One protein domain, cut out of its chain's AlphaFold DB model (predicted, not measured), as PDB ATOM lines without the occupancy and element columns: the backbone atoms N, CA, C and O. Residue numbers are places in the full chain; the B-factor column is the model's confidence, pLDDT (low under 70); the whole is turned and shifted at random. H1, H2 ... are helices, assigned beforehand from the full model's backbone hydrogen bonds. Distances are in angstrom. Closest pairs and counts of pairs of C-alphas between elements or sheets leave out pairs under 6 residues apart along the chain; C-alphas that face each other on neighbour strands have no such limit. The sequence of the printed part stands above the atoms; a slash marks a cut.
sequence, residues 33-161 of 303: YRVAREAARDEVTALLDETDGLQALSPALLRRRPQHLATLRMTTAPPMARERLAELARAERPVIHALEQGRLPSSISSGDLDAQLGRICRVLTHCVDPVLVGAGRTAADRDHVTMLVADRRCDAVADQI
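AT A GLANCE: This is residues 33 to 161 of the 303 residues of the protein "XamI restriction endonuclease" of Friedmanniella luteola (UniProt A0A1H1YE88). Two long helices, H1 and H7, cross at one end of the domain; the long H6 with the short H2, H4 and H5 makes the other end, and the short H3 sits in the core between the two groups. H8, a last short helix, folds back beside the first residues of H1. The printed part has 129 residues with eight named helices, H1 to H8 in that order, and no named strand, so its class is all helix. It is compact, with a radius of gyration of the C-alphas of 14.0 A and spans of 42 by 32 by 24 A.

HOW THE PARTS SIT: Start with H1, residues 33 to 50, and H7, residues 139 to 155: they touch at a steep tilt of 52 degrees, opposite ways, and their closest C-alphas are those of Ala 40 and Ala 150, 5.0 A apart. Next look at the hub, H3, residues 68 to 75. H1 touches it with residues 43 to 47 alone, about perpendicular at 83 degrees, closest at C-alphas Leu 47 and His 68, 6.8 A. H7 touches it with residues 149 to 153 alone, closest at C-alphas Val 149 and Met 74, 5.8 A. On H5, residues 93 to 100, find Glu 100: its C-alpha is 5.3 A from that of Ala 70, the closest pair where H3 and H5 touch, about perpendicular at 86 degrees. H6, residues 110 to 126, only just touches H3, with 3 pairs of C-alphas within 8 A, through residue 124 alone; the closest C-alphas are those of Leu 124 and Arg 73, 6.8 A. H6 also touches H2, residues 59 to 64, at C-alphas Leu 117 and Pro 59, 5.0 A, and H4, residues 82 to 89, at C-alphas Arg 119 and Ala 89, 5.0 A. H4 touches H5, closest at C-alphas Ala 86 and Arg 93, 5.7 A. H8, residues 158 to 161, only just touches H1, with 3 pairs of C-alphas within 8 A, closest at Ile 161 and Tyr 33, 6.5 A. H1 and H6 are apart. Every O i to N i+4 pair is within hydrogen-bond range in H1, H2, H4, H5, H6 and H7; in H3 it is 3 of 4, and H8 is too short for such a pair.

IN THESE COORDINATES: Find C-alpha 33 at (334.533, 178.473, 283.906); from there H1 runs 25.5 A to C-alpha 50. H2, H3, H4 and H5 follow as short helices. H6 begins at C-alpha 110, at (306.146, 197.907, 298.869), and is 24.3 A long; H7 is 24.4 A long. H8 ends at C-alpha 161, at (334.099, 181.338, 289.769).

THE WHOLE: The two C-alphas farthest apart are those of Ser 107 and Ala 140, 43.2 A. The printed part has no cut. The link from H6 to H7, residues 127 to 138, is long. Mean pLDDT of the printed part is 92.7; residues 134 to 137 are under 70.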
ATOM      1  N   TYR A  33     334.990 177.421 284.814       95.00
ATOM      2  CA  TYR A  33     334.533 178.473 283.906       95.00
ATOM      3  C   TYR A  33     333.532 177.939 282.871       95.00
ATOM      4  O   TYR A  33     332.516 178.580 282.624       95.00
ATOM      5  N   ARG A  34     333.761 176.743 282.306       95.06
ATOM      6  CA  ARG A  34     332.820 176.114 281.360       95.06
ATOM      7  C   ARG A  34     331.452 175.861 281.995       95.06
ATOM      8  O   ARG A  34     330.450 176.266 281.417       95.06
ATOM      9  N   VAL A  35     331.421 175.253 283.181       95.69
ATOM     10  CA  VAL A  35     330.176 174.980 283.920       95.69
ATOM     11  C   VAL A  35     329.439 176.282 284.238       95.69
ATOM     12  O   VAL A  35     328.230 176.379 284.041       95.69
ATOM     13  N   ALA A  36     330.159 177.313 284.687       94.56
ATOM     14  CA  ALA A  36     329.558 178.615 284.956       94.56
ATOM     15  C   ALA A  36     329.001 179.277 283.685       94.56
ATOM     16  O   ALA A  36     327.946 179.904 283.740       94.56
ATOM     17  N   ARG A  37     329.671 179.101 282.540       95.31
ATOM     18  CA  ARG A  37     329.208 179.589 281.236       95.31
ATOM     19  C   ARG A  37     327.938 178.897 280.772       95.31
ATOM     20  O   ARG A  37     327.044 179.573 280.278       95.31
ATOM     21  N   GLU A  38     327.831 177.588 280.956       95.50
ATOM     22  CA  GLU A  38     326.599 176.840 280.679       95.50
ATOM     23  C   GLU A  38     325.447 177.331 281.567       95.50
ATOM     24  O   GLU A  38     324.409 177.728 281.046       95.50
ATOM     25  N   ALA A  39     325.668 177.464 282.878       93.88
ATOM     26  CA  ALA A  39     324.656 178.004 283.788       93.88
ATOM     27  C   ALA A  39     324.239 179.448 283.438       93.88
ATOM     28  O   ALA A  39     323.063 179.800 283.526       93.88
ATOM     29  N   ALA A  40     325.186 180.290 283.012       95.25
ATOM     30  CA  ALA A  40     324.888 181.645 282.555       95.25
ATOM     31  C   ALA A  40     324.050 181.646 281.267       95.25
ATOM     32  O   ALA A  40     323.159 182.480 281.128       95.25
ATOM     33  N   ARG A  41     324.288 180.709 280.339       95.62
ATOM     34  CA  ARG A  41     323.452 180.549 279.137       95.62
ATOM     35  C   ARG A  41     322.022 180.166 279.499       95.62
ATOM     36  O   ARG A  41     321.097 180.751 278.937       95.62
ATOM     37  N   ASP A  42     321.839 179.245 280.439       94.81
ATOM     38  CA  ASP A  42     320.507 178.845 280.904       94.81
ATOM     39  C   ASP A  42     319.769 180.029 281.551       94.81
ATOM     40  O   ASP A  42     318.605 180.289 281.242       94.81
ATOM     41  N   GLU A  43     320.467 180.807 282.389       93.44
ATOM     42  CA  GLU A  43     319.918 182.018 283.013       93.44
ATOM     43  C   GLU A  43     319.503 183.063 281.964       93.44
ATOM     44  O   GLU A  43     318.417 183.640 282.051       93.44
ATOM     45  N   VAL A  44     320.343 183.293 280.950       95.19
ATOM     46  CA  VAL A  44     320.044 184.239 279.868       95.19
ATOM     47  C   VAL A  44     318.874 183.756 279.016       95.19
ATOM     48  O   VAL A  44     318.000 184.556 278.699       95.19
ATOM     49  N   THR A  45     318.815 182.466 278.687       93.62
ATOM     50  CA  THR A  45     317.706 181.883 277.914       93.62
ATOM     51  C   THR A  45     316.380 182.113 278.638       93.62
ATOM     52  O   THR A  45     315.455 182.691 278.069       93.62
ATOM     53  N   ALA A  46     316.324 181.779 279.932       92.88
ATOM     54  CA  ALA A  46     315.142 182.012 280.756       92.88
ATOM     55  C   ALA A  46     314.774 183.504 280.841       92.88
ATOM     56  O   ALA A  46     313.599 183.859 280.777       92.88
ATOM     57  N   LEU A  47     315.765 184.397 280.957       93.62
ATOM     58  CA  LEU A  47     315.526 185.839 280.929       93.62
ATOM     59  C   LEU A  47     314.901 186.286 279.602       93.62
ATOM     60  O   LEU A  47     313.933 187.045 279.631       93.62
ATOM     61  N   LEU A  48     315.444 185.854 278.463       91.75
ATOM     62  CA  LEU A  48     314.933 186.227 277.142       91.75
ATOM     63  C   LEU A  48     313.500 185.728 276.941       91.75
ATOM     64  O   LEU A  48     312.672 186.480 276.432       91.75
ATOM     65  N   ASP A  49     313.186 184.517 277.396       90.62
ATOM     66  CA  ASP A  49     311.836 183.958 277.305       90.62
ATOM     67  C   ASP A  49     310.845 184.698 278.215       90.62
ATOM     68  O   ASP A  49     309.745 185.042 277.784       90.62
ATOM     69  N   GLU A  50     311.236 185.032 279.451       92.44
ATOM     70  CA  GLU A  50     310.377 185.780 280.383       92.44
ATOM     71  C   GLU A  50     310.201 187.268 280.000       92.44
ATOM     72  O   GLU A  50     309.324 187.938 280.552       92.44
ATOM     73  N   THR A  51     311.023 187.801 279.088       90.62
ATOM     74  CA  THR A  51     311.015 189.220 278.679       90.62
ATOM     75  C   THR A  51     310.653 189.452 277.218       90.62
ATOM     76  O   THR A  51     310.768 190.589 276.765       90.62
ATOM     77  N   ASP A  52     310.236 188.422 276.482       88.38
ATOM     78  CA  ASP A  52     309.997 188.511 275.034       88.38
ATOM     79  C   ASP A  52     311.182 189.163 274.291       88.38
ATOM     80  O   ASP A  52     311.071 190.191 273.617       88.38
ATOM     81  N   GLY A  53     312.383 188.625 274.529       87.12
ATOM     82  CA  GLY A  53     313.616 189.162 273.955       87.12
ATOM     83  C   GLY A  53     313.943 190.573 274.453       87.12
ATOM     84  O   GLY A  53     314.323 191.432 273.663       87.12
ATOM     85  N   LEU A  54     313.802 190.818 275.763       89.69
ATOM     86  CA  LEU A  54     314.048 192.100 276.448       89.69
ATOM     87  C   LEU A  54     313.014 193.212 276.178       89.69
ATOM     88  O   LEU A  54     313.159 194.313 276.715       89.69
ATOM     89  N   GLN A  55     311.950 192.945 275.416       86.88
ATOM     90  CA  GLN A  55     310.913 193.933 275.088       86.88
ATOM     91  C   GLN A  55     309.912 194.171 276.231       86.88
ATOM     92  O   GLN A  55     309.345 195.256 276.345       86.88
ATOM     93  N   ALA A  56     309.724 193.186 277.109       88.88
ATOM     94  CA  ALA A  56     308.726 193.189 278.179       88.88
ATOM     95  C   ALA A  56     309.346 193.279 279.590       88.88
ATOM     96  O   ALA A  56     308.900 192.619 280.534       88.88
ATOM     97  N   LEU A  57     310.387 194.102 279.769       92.25
ATOM     98  CA  LEU A  57     310.990 194.321 281.088       92.25
ATOM     99  C   LEU A  57     310.043 195.110 282.011       92.25
ATOM    100  O   LEU A  57     309.635 196.227 281.697       92.25
ATOM    101  N   SER A  58     309.723 194.553 283.182       95.19
ATOM    102  CA  SER A  58     308.774 195.160 284.124       95.19
ATOM    103  C   SER A  58     309.192 195.024 285.596       95.19
ATOM    104  O   SER A  58     309.893 194.076 285.965       95.19
ATOM    105  N   PRO A  59     308.705 195.912 286.487       96.81
ATOM    106  CA  PRO A  59     308.902 195.771 287.933       96.81
ATOM    107  C   PRO A  59     308.382 194.441 288.490       96.81
ATOM    108  O   PRO A  59     309.003 193.852 289.372       96.81
ATOM    109  N   ALA A  60     307.272 193.935 287.941       95.94
ATOM    110  CA  ALA A  60     306.682 192.662 288.341       95.94
ATOM    111  C   ALA A  60     307.629 191.477 288.080       95.94
ATOM    112  O   ALA A  60     307.726 190.577 288.917       95.94
ATOM    113  N   LEU A  61     308.369 191.504 286.961       95.12
ATOM    114  CA  LEU A  61     309.411 190.517 286.675       95.12
ATOM    115  C   LEU A  61     310.493 190.544 287.756       95.12
ATOM    116  O   LEU A  61     310.766 189.511 288.356       95.12
ATOM    117  N   LEU A  62     311.069 191.714 288.051       95.69
ATOM    118  CA  LEU A  62     312.132 191.835 289.057       95.69
ATOM    119  C   LEU A  62     311.652 191.526 290.479       95.69
ATOM    120  O   LEU A  62     312.447 191.094 291.308       95.69
ATOM    121  N   ARG A  63     310.359 191.688 290.776       95.31
ATOM    122  CA  ARG A  63     309.790 191.205 292.040       95.31
ATOM    123  C   ARG A  63     309.774 189.690 292.142       95.31
ATOM    124  O   ARG A  63     310.111 189.144 293.187       95.31
ATOM    125  N   ARG A  64     309.347 189.020 291.072       95.38
ATOM    126  CA  ARG A  64     309.252 187.557 291.016       95.38
ATOM    127  C   ARG A  64     310.630 186.905 290.891       95.38
ATOM    128  O   ARG A  64     310.852 185.824 291.428       95.38
ATOM    129  N   ARG A  65     311.538 187.555 290.164       95.38
ATOM    130  CA  ARG A  65     312.861 187.060 289.771       95.38
ATOM    131  C   ARG A  65     313.955 188.109 290.022       95.38
ATOM    132  O   ARG A  65     314.611 188.551 289.077       95.38
ATOM    133  N   PRO A  66     314.180 188.528 291.275       96.00
ATOM    134  CA  PRO A  66     315.161 189.566 291.606       96.00
ATOM    135  C   PRO A  66     316.570 189.287 291.056       96.00
ATOM    136  O   PRO A  66     317.243 190.210 290.595       96.00
ATOM    137  N   GLN A  67     316.978 188.015 291.006       93.75
ATOM    138  CA  GLN A  67     318.287 187.588 290.509       93.75
ATOM    139  C   GLN A  67     318.539 187.938 289.034       93.75
ATOM    140  O   GLN A  67     319.694 188.141 288.661       93.75
ATOM    141  N   HIS A  68     317.486 188.112 288.217       95.50
ATOM    142  CA  HIS A  68     317.629 188.503 286.806       95.50
ATOM    143  C   HIS A  68     318.323 189.860 286.652       95.50
ATOM    144  O   HIS A  68     318.876 190.143 285.590       95.50
ATOM    145  N   LEU A  69     318.340 190.700 287.697       97.12
ATOM    146  CA  LEU A  69     319.016 191.991 287.661       97.12
ATOM    147  C   LEU A  69     320.498 191.870 287.282       97.12
ATOM    148  O   LEU A  69     320.997 192.690 286.511       97.12
ATOM    149  N   ALA A  70     321.189 190.843 287.790       95.38
ATOM    150  CA  ALA A  70     322.608 190.626 287.518       95.38
ATOM    151  C   ALA A  70     322.866 190.426 286.016       95.38
ATOM    152  O   ALA A  70     323.812 190.990 285.466       95.38
ATOM    153  N   THR A  71     321.983 189.679 285.355       96.00
ATOM    154  CA  THR A  71     322.060 189.367 283.926       96.00
ATOM    155  C   THR A  71     321.534 190.507 283.059       96.00
ATOM    156  O   THR A  71     322.174 190.866 282.076       96.00
ATOM    157  N   LEU A  72     320.454 191.182 283.465       96.56
ATOM    158  CA  LEU A  72     319.919 192.352 282.762       96.56
ATOM    159  C   LEU A  72     320.953 193.470 282.602       96.56
ATOM    160  O   LEU A  72     321.035 194.092 281.549       96.56
ATOM    161  N   ARG A  73     321.811 193.699 283.595       97.19
ATOM    162  CA  ARG A  73     322.918 194.662 283.463       97.19
ATOM    163  C   ARG A  73     323.920 194.307 282.370       97.19
ATOM    164  O   ARG A  73     324.593 195.191 281.857       97.19
ATOM    165  N   MET A  74     324.077 193.023 282.061       97.19
ATOM    166  CA  MET A  74     324.995 192.557 281.019       97.19
ATOM    167  C   MET A  74     324.406 192.755 279.617       97.19
ATOM    168  O   MET A  74     325.130 192.676 278.624       97.19
ATOM    169  N   THR A  75     323.112 193.079 279.533       95.88
ATOM    170  CA  THR A  75     322.435 193.425 278.278       95.88
ATOM    171  C   THR A  75     322.675 194.872 277.842       95.88
ATOM    172  O   THR A  75     322.275 195.245 276.747       95.88
ATOM    173  N   THR A  76     323.329 195.702 278.661       96.06
ATOM    174  CA  THR A  76     323.574 197.113 278.332       96.06
ATOM    175  C   THR A  76     324.932 197.338 277.667       96.06
ATOM    176  O   THR A  76     325.849 196.531 277.832       96.06
ATOM    177  N   ALA A  77     325.089 198.466 276.965       93.56
ATOM    178  CA  ALA A  77     326.371 198.921 276.416       93.56
ATOM    179  C   ALA A  77     326.811 200.271 277.023       93.56
ATOM    180  O   ALA A  77     326.157 201.285 276.772       93.56
ATOM    181  N   PRO A  78     327.927 200.322 277.784       93.38
ATOM    182  CA  PRO A  78     328.689 199.177 278.308       93.38
ATOM    183  C   PRO A  78     327.879 198.364 279.345       93.38
ATOM    184  O   PRO A  78     326.884 198.882 279.868       93.38
ATOM    185  N   PRO A  79     328.295 197.126 279.695       95.69
ATOM    186  CA  PRO A  79     327.696 196.383 280.802       95.69
ATOM    187  C   PRO A  79     327.657 197.226 282.079       95.69
ATOM    188  O   PRO A  79     328.672 197.775 282.518       95.69
ATOM    189  N   MET A  80     326.472 197.379 282.669       96.25
ATOM    190  CA  MET A  80     326.260 198.384 283.709       96.25
ATOM    191  C   MET A  80     326.760 197.899 285.072       96.25
ATOM    192  O   MET A  80     326.379 196.827 285.530       96.25
ATOM    193  N   ALA A  81     327.588 198.700 285.752       95.19
ATOM    194  CA  ALA A  81     328.037 198.446 287.127       95.19
ATOM    195  C   ALA A  81     326.918 198.673 288.173       95.19
ATOM    196  O   ALA A  81     325.945 199.376 287.902       95.19
ATOM    197  N   ARG A  82     327.064 198.134 289.403       95.94
ATOM    198  CA  ARG A  82     326.027 198.229 290.473       95.94
ATOM    199  C   ARG A  82     325.819 199.668 290.886       95.94
ATOM    200  O   ARG A  82     324.697 200.154 290.967       95.94
ATOM    201  N   GLU A  83     326.934 200.334 291.109       96.00
ATOM    202  CA  GLU A  83     327.027 201.710 291.550       96.00
ATOM    203  C   GLU A  83     326.456 202.635 290.478       96.00
ATOM    204  O   GLU A  83     325.692 203.539 290.803       96.00
ATOM    205  N   ARG A  84     326.749 202.344 289.202       97.12
ATOM    206  CA  ARG A  84     326.237 203.110 288.063       97.12
ATOM    207  C   ARG A  84     324.727 202.962 287.904       97.12
ATOM    208  O   ARG A  84     324.043 203.959 287.708       97.12
ATOM    209  N   LEU A  85     324.207 201.740 288.018       98.12
ATOM    210  CA  LEU A  85     322.768 201.497 287.958       98.12
ATOM    211  C   LEU A  85     322.040 202.185 289.119       98.12
ATOM    212  O   LEU A  85     321.028 202.843 288.894       98.12
ATOM    213  N   ALA A  86     322.567 202.066 290.343       97.75
ATOM    214  CA  ALA A  86     322.007 202.727 291.519       97.75
ATOM    215  C   ALA A  86     321.929 204.252 291.326       97.75
ATOM    216  O   ALA A  86     320.900 204.863 291.608       97.75
ATOM    217  N   GLU A  87     322.997 204.851 290.794       97.75
ATOM    218  CA  GLU A  87     323.078 206.282 290.499       97.75
ATOM    219  C   GLU A  87     322.050 206.715 289.441       97.75
ATOM    220  O   GLU A  87     321.223 207.590 289.707       97.75
ATOM    221  N   LEU A  88     322.039 206.066 288.271       97.75
ATOM    222  CA  LEU A  88     321.153 206.422 287.155       97.75
ATOM    223  C   LEU A  88     319.673 206.202 287.487       97.75
ATOM    224  O   LEU A  88     318.828 207.037 287.167       97.75
ATOM    225  N   ALA A  89     319.349 205.097 288.160       97.75
ATOM    226  CA  ALA A  89     317.979 204.782 288.552       97.75
ATOM    227  C   ALA A  89     317.523 205.560 289.797       97.75
ATOM    228  O   ALA A  89     316.353 205.463 290.175       97.75
ATOM    229  N   ARG A  90     318.421 206.307 290.463       97.56
ATOM    230  CA  ARG A  90     318.180 206.885 291.796       97.56
ATOM    231  C   ARG A  90     317.569 205.835 292.732       97.56
ATOM    232  O   ARG A  90     316.507 206.044 293.329       97.56
ATOM    233  N   ALA A  91     318.191 204.661 292.738       96.69
ATOM    234  CA  ALA A  91     317.820 203.516 293.551       96.69
ATOM    235  C   ALA A  91     318.852 203.339 294.664       96.69
ATOM    236  O   ALA A  91     320.035 203.653 294.509       96.69
ATOM    237  N   GLU A  92     318.412 202.833 295.804       95.88
ATOM    238  CA  GLU A  92     319.295 202.626 296.939       95.88
ATOM    239  C   GLU A  92     320.250 201.456 296.663       95.88
ATOM    240  O   GLU A  92     319.851 200.389 296.193       95.88
ATOM    241  N   ARG A  93     321.539 201.618 296.988       95.50
ATOM    242  CA  ARG A  93     322.543 200.551 296.795       95.50
ATOM    243  C   ARG A  93     322.163 199.233 297.494       95.50
ATOM    244  O   ARG A  93     322.337 198.186 296.865       95.50
ATOM    245  N   PRO A  94     321.618 199.237 298.731       95.00
ATOM    246  CA  PRO A  94     321.108 198.021 299.363       95.00
ATOM    247  C   PRO A  94     320.020 197.306 298.554       95.00
ATOM    248  O   PRO A  94     319.982 196.077 298.569       95.00
ATOM    249  N   VAL A  95     319.183 198.042 297.811       96.00
ATOM    250  CA  VAL A  95     318.147 197.456 296.948       96.00
ATOM    251  C   VAL A  95     318.791 196.699 295.791       96.00
ATOM    252  O   VAL A  95     318.520 195.513 295.625       96.00
ATOM    253  N   ILE A  96     319.716 197.327 295.057       96.69
ATOM    254  CA  ILE A  96     320.458 196.663 293.967       96.69
ATOM    255  C   ILE A  96     321.186 195.409 294.473       96.69
ATOM    256  O   ILE A  96     321.130 194.355 293.842       96.69
ATOM    257  N   HIS A  97     321.839 195.504 295.634       94.69
ATOM    258  CA  HIS A  97     322.575 194.386 296.221       94.69
ATOM    259  C   HIS A  97     321.666 193.216 296.622       94.69
ATOM    260  O   HIS A  97     322.009 192.064 296.360       94.69
ATOM    261  N   ALA A  98     320.515 193.496 297.241       95.31
ATOM    262  CA  ALA A  98     319.552 192.465 297.616       95.31
ATOM    263  C   ALA A  98     318.985 191.751 296.381       95.31
ATOM    264  O   ALA A  98     318.945 190.519 296.361       95.31
ATOM    265  N   LEU A  99     318.627 192.512 295.340       96.25
ATOM    266  CA  LEU A  99     318.055 191.968 294.109       96.25
ATOM    267  C   LEU A  99     319.026 191.009 293.410       96.25
ATOM    268  O   LEU A  99     318.660 189.872 293.131       96.25
ATOM    269  N   GLU A 100     320.291 191.398 293.220       93.81
ATOM    270  CA  GLU A 100     321.290 190.506 292.603       93.81
ATOM    271  C   GLU A 100     321.577 189.236 293.422       93.81
ATOM    272  O   GLU A 100     322.079 188.253 292.882       93.81
ATOM    273  N   GLN A 101     321.245 189.226 294.715       92.00
ATOM    274  CA  GLN A 101     321.308 188.035 295.568       92.00
ATOM    275  C   GLN A 101     320.024 187.196 295.533       92.00
ATOM    276  O   GLN A 101     319.880 186.268 296.328       92.00
ATOM    277  N   GLY A 102     319.074 187.531 294.661       94.25
ATOM    278  CA  GLY A 102     317.795 186.843 294.555       94.25
ATOM    279  C   GLY A 102     316.831 187.157 295.701       94.25
ATOM    280  O   GLY A 102     315.946 186.354 295.984       94.25
ATOM    281  N   ARG A 103     316.986 188.297 296.387       95.50
ATOM    282  CA  ARG A 103     316.161 188.676 297.545       95.50
ATOM    283  C   ARG A 103     315.459 190.010 297.327       95.50
ATOM    284  O   ARG A 103     316.000 190.916 296.701       95.50
ATOM    285  N   LEU A 104     314.278 190.156 297.921       94.06
ATOM    286  CA  LEU A 104     313.622 191.457 298.038       94.06
ATOM    287  C   LEU A 104     314.094 192.170 299.316       94.06
ATOM    288  O   LEU A 104     314.266 191.513 300.348       94.06
ATOM    289  N   PRO A 105     314.317 193.495 299.282       91.25
ATOM    290  CA  PRO A 105     314.678 194.250 300.476       91.25
ATOM    291  C   PRO A 105     313.496 194.289 301.455       91.25
ATOM    292  O   PRO A 105     312.374 194.589 301.061       91.25
ATOM    293  N   SER A 106     313.748 193.999 302.734       86.88
ATOM    294  CA  SER A 106     312.706 193.917 303.770       86.88
ATOM    295  C   SER A 106     312.463 195.226 304.527       86.88
ATOM    296  O   SER A 106     311.488 195.333 305.258       86.88
ATOM    297  N   SER A 107     313.358 196.209 304.395       87.25
ATOM    298  CA  SER A 107     313.320 197.480 305.133       87.25
ATOM    299  C   SER A 107     312.645 198.628 304.376       87.25
ATOM    300  O   SER A 107     312.623 199.747 304.872       87.25
ATOM    301  N   ILE A 108     312.143 198.372 303.167       91.44
ATOM    302  CA  ILE A 108     311.534 199.366 302.280       91.44
ATOM    303  C   ILE A 108     310.042 199.070 302.116       91.44
ATOM    304  O   ILE A 108     309.632 197.906 302.118       91.44
ATOM    305  N   SER A 109     309.223 200.112 301.963       94.44
ATOM    306  CA  SER A 109     307.802 199.925 301.680       94.44
ATOM    307  C   SER A 109     307.600 199.267 300.307       94.44
ATOM    308  O   SER A 109     308.405 199.422 299.388       94.44
ATOM    309  N   SER A 110     306.493 198.536 300.149       93.00
ATOM    310  CA  SER A 110     306.146 197.907 298.869       93.00
ATOM    311  C   SER A 110     306.048 198.940 297.733       93.00
ATOM    312  O   SER A 110     306.600 198.723 296.655       93.00
ATOM    313  N   GLY A 111     305.419 200.093 297.993       95.06
ATOM    314  CA  GLY A 111     305.270 201.161 297.000       95.06
ATOM    315  C   GLY A 111     306.602 201.798 296.598       95.06
ATOM    316  O   GLY A 111     306.857 201.997 295.410       95.06
ATOM    317  N   ASP A 112     307.490 202.049 297.563       95.50
ATOM    318  CA  ASP A 112     308.813 202.614 297.273       95.50
ATOM    319  C   ASP A 112     309.695 201.623 296.511       95.50
ATOM    320  O   ASP A 112     310.416 202.017 295.590       95.50
ATOM    321  N   LEU A 113     309.604 200.330 296.842       96.31
ATOM    322  CA  LEU A 113     310.288 199.277 296.097       96.31
ATOM    323  C   LEU A 113     309.824 199.254 294.640       96.31
ATOM    324  O   LEU A 113     310.666 199.254 293.746       96.31
ATOM    325  N   ASP A 114     308.516 199.295 294.382       96.56
ATOM    326  CA  ASP A 114     307.986 199.338 293.014       96.56
ATOM    327  C   ASP A 114     308.455 200.568 292.246       96.56
ATOM    328  O   ASP A 114     308.849 200.464 291.082       96.56
ATOM    329  N   ALA A 115     308.480 201.726 292.904       97.56
ATOM    330  CA  ALA A 115     308.988 202.946 292.301       97.56
ATOM    331  C   ALA A 115     310.477 202.815 291.931       97.56
ATOM    332  O   ALA A 115     310.883 203.265 290.855       97.56
ATOM    333  N   GLN A 116     311.298 202.192 292.787       98.00
ATOM    334  CA  GLN A 116     312.709 201.918 292.491       98.00
ATOM    335  C   GLN A 116     312.867 200.902 291.353       98.00
ATOM    336  O   GLN A 116     313.620 201.160 290.413       98.00
ATOM    337  N   LEU A 117     312.120 199.795 291.375       98.12
ATOM    338  CA  LEU A 117     312.129 198.784 290.315       98.12
ATOM    339  C   LEU A 117     311.704 199.372 288.963       98.12
ATOM    340  O   LEU A 117     312.323 199.068 287.945       98.12
ATOM    341  N   GLY A 118     310.710 200.265 288.944       98.06
ATOM    342  CA  GLY A 118     310.288 200.994 287.745       98.06
ATOM    343  C   GLY A 118     311.399 201.846 287.142       98.06
ATOM    344  O   GLY A 118     311.608 201.820 285.928       98.06
ATOM    345  N   ARG A 119     312.160 202.565 287.976       98.44
ATOM    346  CA  ARG A 119     313.311 203.354 287.509       98.44
ATOM    347  C   ARG A 119     314.453 202.469 287.018       98.44
ATOM    348  O   ARG A 119     315.035 202.776 285.983       98.44
ATOM    349  N   ILE A 120     314.729 201.362 287.709       98.38
ATOM    350  CA  ILE A 120     315.724 200.365 287.290       98.38
ATOM    351  C   ILE A 120     315.368 199.802 285.910       98.38
ATOM    352  O   ILE A 120     316.202 199.850 285.010       98.38
ATOM    353  N   CYS A 121     314.129 199.336 285.720       97.94
ATOM    354  CA  CYS A 121     313.667 198.805 284.435       97.94
ATOM    355  C   CYS A 121     313.809 199.852 283.330       97.94
ATOM    356  O   CYS A 121     314.375 199.558 282.286       97.94
ATOM    357  N   ARG A 122     313.384 201.098 283.585       97.88
ATOM    358  CA  ARG A 122     313.495 202.192 282.611       97.88
ATOM    359  C   ARG A 122     314.938 202.436 282.167       97.88
ATOM    360  O   ARG A 122     315.179 202.580 280.974       97.88
ATOM    361  N   VAL A 123     315.877 202.497 283.112       98.06
ATOM    362  CA  VAL A 123     317.303 202.689 282.804       98.06
ATOM    363  C   VAL A 123     317.838 201.518 281.985       98.06
ATOM    364  O   VAL A 123     318.469 201.741 280.958       98.06
ATOM    365  N   LEU A 124     317.553 200.281 282.398       96.94
ATOM    366  CA  LEU A 124     318.018 199.086 281.693       96.94
ATOM    367  C   LEU A 124     317.466 199.022 280.268       96.94
ATOM    368  O   LEU A 124     318.250 198.850 279.345       96.94
ATOM    369  N   THR A 125     316.162 199.248 280.077       94.88
ATOM    370  CA  THR A 125     315.523 199.289 278.751       94.88
ATOM    371  C   THR A 125     316.130 200.372 277.859       94.88
ATOM    372  O   THR A 125     316.352 200.136 276.678       94.88
ATOM    373  N   HIS A 126     316.428 201.552 278.406       94.94
ATOM    374  CA  HIS A 126     317.014 202.646 277.628       94.94
ATOM    375  C   HIS A 126     318.488 202.411 277.265       94.94
ATOM    376  O   HIS A 126     318.969 202.951 276.275       94.94
ATOM    377  N   CYS A 127     319.202 201.617 278.063       95.94
ATOM    378  CA  CYS A 127     320.622 201.340 277.877       95.94
ATOM    379  C   CYS A 127     320.907 199.974 277.244       95.94
ATOM    380  O   CYS A 127     322.079 199.589 277.209       95.94
ATOM    381  N   VAL A 128     319.884 199.240 276.776       94.44
ATOM    382  CA  VAL A 128     320.079 197.970 276.061       94.44
ATOM    383  C   VAL A 128     321.054 198.196 274.916       94.44
ATOM    384  O   VAL A 128     320.945 199.157 274.155       94.44
ATOM    385  N   ASP A 129     322.030 197.307 274.828       93.94
ATOM    386  CA  ASP A 129     323.023 197.320 273.775       93.94
ATOM    387  C   ASP A 129     322.329 197.148 272.413       93.94
ATOM    388  O   ASP A 129     321.634 196.146 272.212       93.94
ATOM    389  N   PRO A 130     322.513 198.085 271.465       88.69
ATOM    390  CA  PRO A 130     321.935 197.985 270.131       88.69
ATOM    391  C   PRO A 130     322.252 196.674 269.408       88.69
ATOM    392  O   PRO A 130     321.441 196.231 268.598       88.69
ATOM    393  N   VAL A 131     323.380 196.016 269.715       87.69
ATOM    394  CA  VAL A 131     323.729 194.708 269.130       87.69
ATOM    395  C   VAL A 131     322.768 193.589 269.556       87.69
ATOM    396  O   VAL A 131     322.706 192.549 268.910       87.69
ATOM    397  N   LEU A 132     322.008 193.795 270.639       87.62
ATOM    398  CA  LEU A 132     320.988 192.869 271.132       87.62
ATOM    399  C   LEU A 132     319.584 193.223 270.619       87.62
ATOM    400  O   LEU A 132     318.631 192.487 270.863       87.62
ATOM    401  N   VAL A 133     319.414 194.348 269.919       71.94
ATOM    402  CA  VAL A 133     318.107 194.762 269.398       71.94
ATOM    403  C   VAL A 133     317.732 193.873 268.211       71.94
ATOM    404  O   VAL A 133     318.460 193.782 267.229       71.94
ATOM    405  N   GLY A 134     316.572 193.213 268.297       62.81
ATOM    406  CA  GLY A 134     316.168 192.162 267.353       62.81
ATOM    407  C   GLY A 134     316.471 190.738 267.834       62.81
ATOM    408  O   GLY A 134     316.111 189.788 267.136       62.81
ATOM    409  N   ALA A 135     317.054 190.588 269.033       59.78
ATOM    410  CA  ALA A 135     317.178 189.319 269.746       59.78
ATOM    411  C   ALA A 135     315.841 188.567 269.757       59.78
ATOM    412  O   ALA A 135     314.865 189.030 270.340       59.78
ATOM    413  N   GLY A 136     315.789 187.406 269.105       58.47
ATOM    414  CA  GLY A 136     314.597 186.555 269.098       58.47
ATOM    415  C   GLY A 136     313.709 186.653 267.857       58.47
ATOM    416  O   GLY A 136     312.693 185.964 267.820       58.47
ATOM    417  N   ARG A 137     314.092 187.417 266.820       68.12
ATOM    418  CA  ARG A 137     313.427 187.340 265.499       68.12
ATOM    419  C   ARG A 137     313.674 186.001 264.806       68.12
ATOM    420  O   ARG A 137     312.790 185.493 264.120       68.12
ATOM    421  N   THR A 138     314.854 185.419 265.013       78.69
ATOM    422  CA  THR A 138     315.204 184.065 264.577       78.69
ATOM    423  C   THR A 138     315.851 183.275 265.715       78.69
ATOM    424  O   THR A 138     316.309 183.847 266.710       78.69
ATOM    425  N   ALA A 139     315.914 181.947 265.570       80.62
ATOM    426  CA  ALA A 139     316.646 181.091 266.505       80.62
ATOM    427  C   ALA A 139     318.144 181.453 266.560       80.62
ATOM    428  O   ALA A 139     318.715 181.525 267.643       80.62
ATOM    429  N   ALA A 140     318.750 181.776 265.413       81.06
ATOM    430  CA  ALA A 140     320.155 182.167 265.330       81.06
ATOM    431  C   ALA A 140     320.446 183.483 266.076       81.06
ATOM    432  O   ALA A 140     321.444 183.579 266.790       81.06
ATOM    433  N   ASP A 141     319.553 184.475 265.975       82.06
ATOM    434  CA  ASP A 141     319.692 185.740 266.713       82.06
ATOM    435  C   ASP A 141     319.577 185.515 268.225       82.06
ATOM    436  O   ASP A 141     320.305 186.120 269.014       82.06
ATOM    437  N   ARG A 142     318.672 184.615 268.640       85.94
ATOM    438  CA  ARG A 142     318.495 184.243 270.049       85.94
ATOM    439  C   ARG A 142     319.751 183.574 270.604       85.94
ATOM    440  O   ARG A 142     320.205 183.949 271.685       85.94
ATOM    441  N   ASP A 143     320.336 182.642 269.859       87.81
ATOM    442  CA  ASP A 143     321.568 181.954 270.250       87.81
ATOM    443  C   ASP A 143     322.747 182.926 270.356       87.81
ATOM    444  O   ASP A 143     323.495 182.891 271.336       87.81
ATOM    445  N   HIS A 144     322.886 183.842 269.392       87.62
ATOM    446  CA  HIS A 144     323.943 184.850 269.405       87.62
ATOM    447  C   HIS A 144     323.860 185.755 270.643       87.62
ATOM    448  O   HIS A 144     324.847 185.928 271.362       87.62
ATOM    449  N   VAL A 145     322.668 186.285 270.930       91.00
ATOM    450  CA  VAL A 145     322.410 187.137 272.101       91.00
ATOM    451  C   VAL A 145     322.650 186.372 273.395       91.00
ATOM    452  O   VAL A 145     323.285 186.897 274.310       91.00
ATOM    453  N   THR A 146     322.201 185.118 273.452       93.81
ATOM    454  CA  THR A 146     322.403 184.253 274.615       93.81
ATOM    455  C   THR A 146     323.885 184.080 274.914       93.81
ATOM    456  O   THR A 146     324.315 184.306 276.043       93.81
ATOM    457  N   MET A 147     324.681 183.748 273.896       92.94
ATOM    458  CA  MET A 147     326.126 183.579 274.037       92.94
ATOM    459  C   MET A 147     326.822 184.872 274.463       92.94
ATOM    460  O   MET A 147     327.617 184.855 275.400       92.94
ATOM    461  N   LEU A 148     326.500 185.997 273.823       94.12
ATOM    462  CA  LEU A 148     327.132 187.281 274.118       94.12
ATOM    463  C   LEU A 148     326.847 187.751 275.552       94.12
ATOM    464  O   LEU A 148     327.758 188.175 276.264       94.12
ATOM    465  N   VAL A 149     325.590 187.673 275.996       95.56
ATOM    466  CA  VAL A 149     325.214 188.090 277.354       95.56
ATOM    467  C   VAL A 149     325.749 187.102 278.394       95.56
ATOM    468  O   VAL A 149     326.203 187.540 279.453       95.56
ATOM    469  N   ALA A 150     325.771 185.797 278.102       95.81
ATOM    470  CA  ALA A 150     326.354 184.790 278.991       95.81
ATOM    471  C   ALA A 150     327.865 184.996 279.186       95.81
ATOM    472  O   ALA A 150     328.350 184.893 280.314       95.81
ATOM    473  N   ASP A 151     328.598 185.356 278.131       94.94
ATOM    474  CA  ASP A 151     330.031 185.661 278.217       94.94
ATOM    475  C   ASP A 151     330.273 186.899 279.084       94.94
ATOM    476  O   ASP A 151     331.027 186.837 280.055       94.94
ATOM    477  N   ARG A 152     329.528 187.987 278.841       96.06
ATOM    478  CA  ARG A 152     329.567 189.189 279.695       96.06
ATOM    479  C   ARG A 152     329.266 188.859 281.155       96.06
ATOM    480  O   ARG A 152     329.916 189.375 282.065       96.06
ATOM    481  N   ARG A 153     328.281 187.987 281.386       94.50
ATOM    482  CA  ARG A 153     327.876 187.547 282.722       94.50
ATOM    483  C   ARG A 153     328.972 186.759 283.426       94.50
ATOM    484  O   ARG A 153     329.161 186.985 284.623       94.50
ATOM    485  N   CYS A 154     329.663 185.874 282.712       93.69
ATOM    486  CA  CYS A 154     330.782 185.096 283.238       93.69
ATOM    487  C   CYS A 154     331.981 185.980 283.539       93.69
ATOM    488  O   CYS A 154     332.528 185.892 284.634       93.69
ATOM    489  N   ASP A 155     332.340 186.871 282.622       92.75
ATOM    490  CA  ASP A 155     333.478 187.771 282.789       92.75
ATOM    491  C   ASP A 155     333.292 188.693 283.997       92.75
ATOM    492  O   ASP A 155     334.214 188.873 284.792       92.75
ATOM    493  N   ALA A 156     332.065 189.174 284.232       92.25
ATOM    494  CA  ALA A 156     331.734 189.977 285.408       92.25
ATOM    495  C   ALA A 156     331.949 189.248 286.753       92.25
ATOM    496  O   ALA A 156     332.024 189.903 287.796       92.25
ATOM    497  N   VAL A 157     332.029 187.911 286.761       91.06
ATOM    498  CA  VAL A 157     332.219 187.097 287.975       91.06
ATOM    499  C   VAL A 157     333.332 186.048 287.852       91.06
ATOM    500  O   VAL A 157     333.421 185.163 288.706       91.06
ATOM    501  N   ALA A 158     334.214 186.151 286.854       92.81
ATOM    502  CA  ALA A 158     335.241 185.148 286.548       92.81
ATOM    503  C   ALA A 158     336.142 184.857 287.756       92.81
ATOM    504  O   ALA A 158     336.335 183.706 288.149       92.81
ATOM    505  N   ASP A 159     336.592 185.910 288.432       91.44
ATOM    506  CA  ASP A 159     337.376 185.799 289.657       91.44
ATOM    507  C   ASP A 159     336.640 185.052 290.779       91.44
ATOM    508  O   ASP A 159     337.253 184.335 291.569       91.44
ATOM    509  N   GLN A 160     335.320 185.230 290.902       92.12
ATOM    510  CA  GLN A 160     334.526 184.517 291.903       92.12
ATOM    511  C   GLN A 160     334.405 183.034 291.550       92.12
ATOM    512  O   GLN A 160     334.572 182.204 292.444       92.12
ATOM    513  N   ILE A 161     334.162 182.715 290.274       93.94
ATOM    514  CA  ILE A 161     334.099 181.338 289.769       93.94
ATOM    515  C   ILE A 161     335.410 180.613 290.091       93.94
ATOM    516  O   ILE A 161     335.403 179.565 290.739       93.94
TER     517      ILE A 161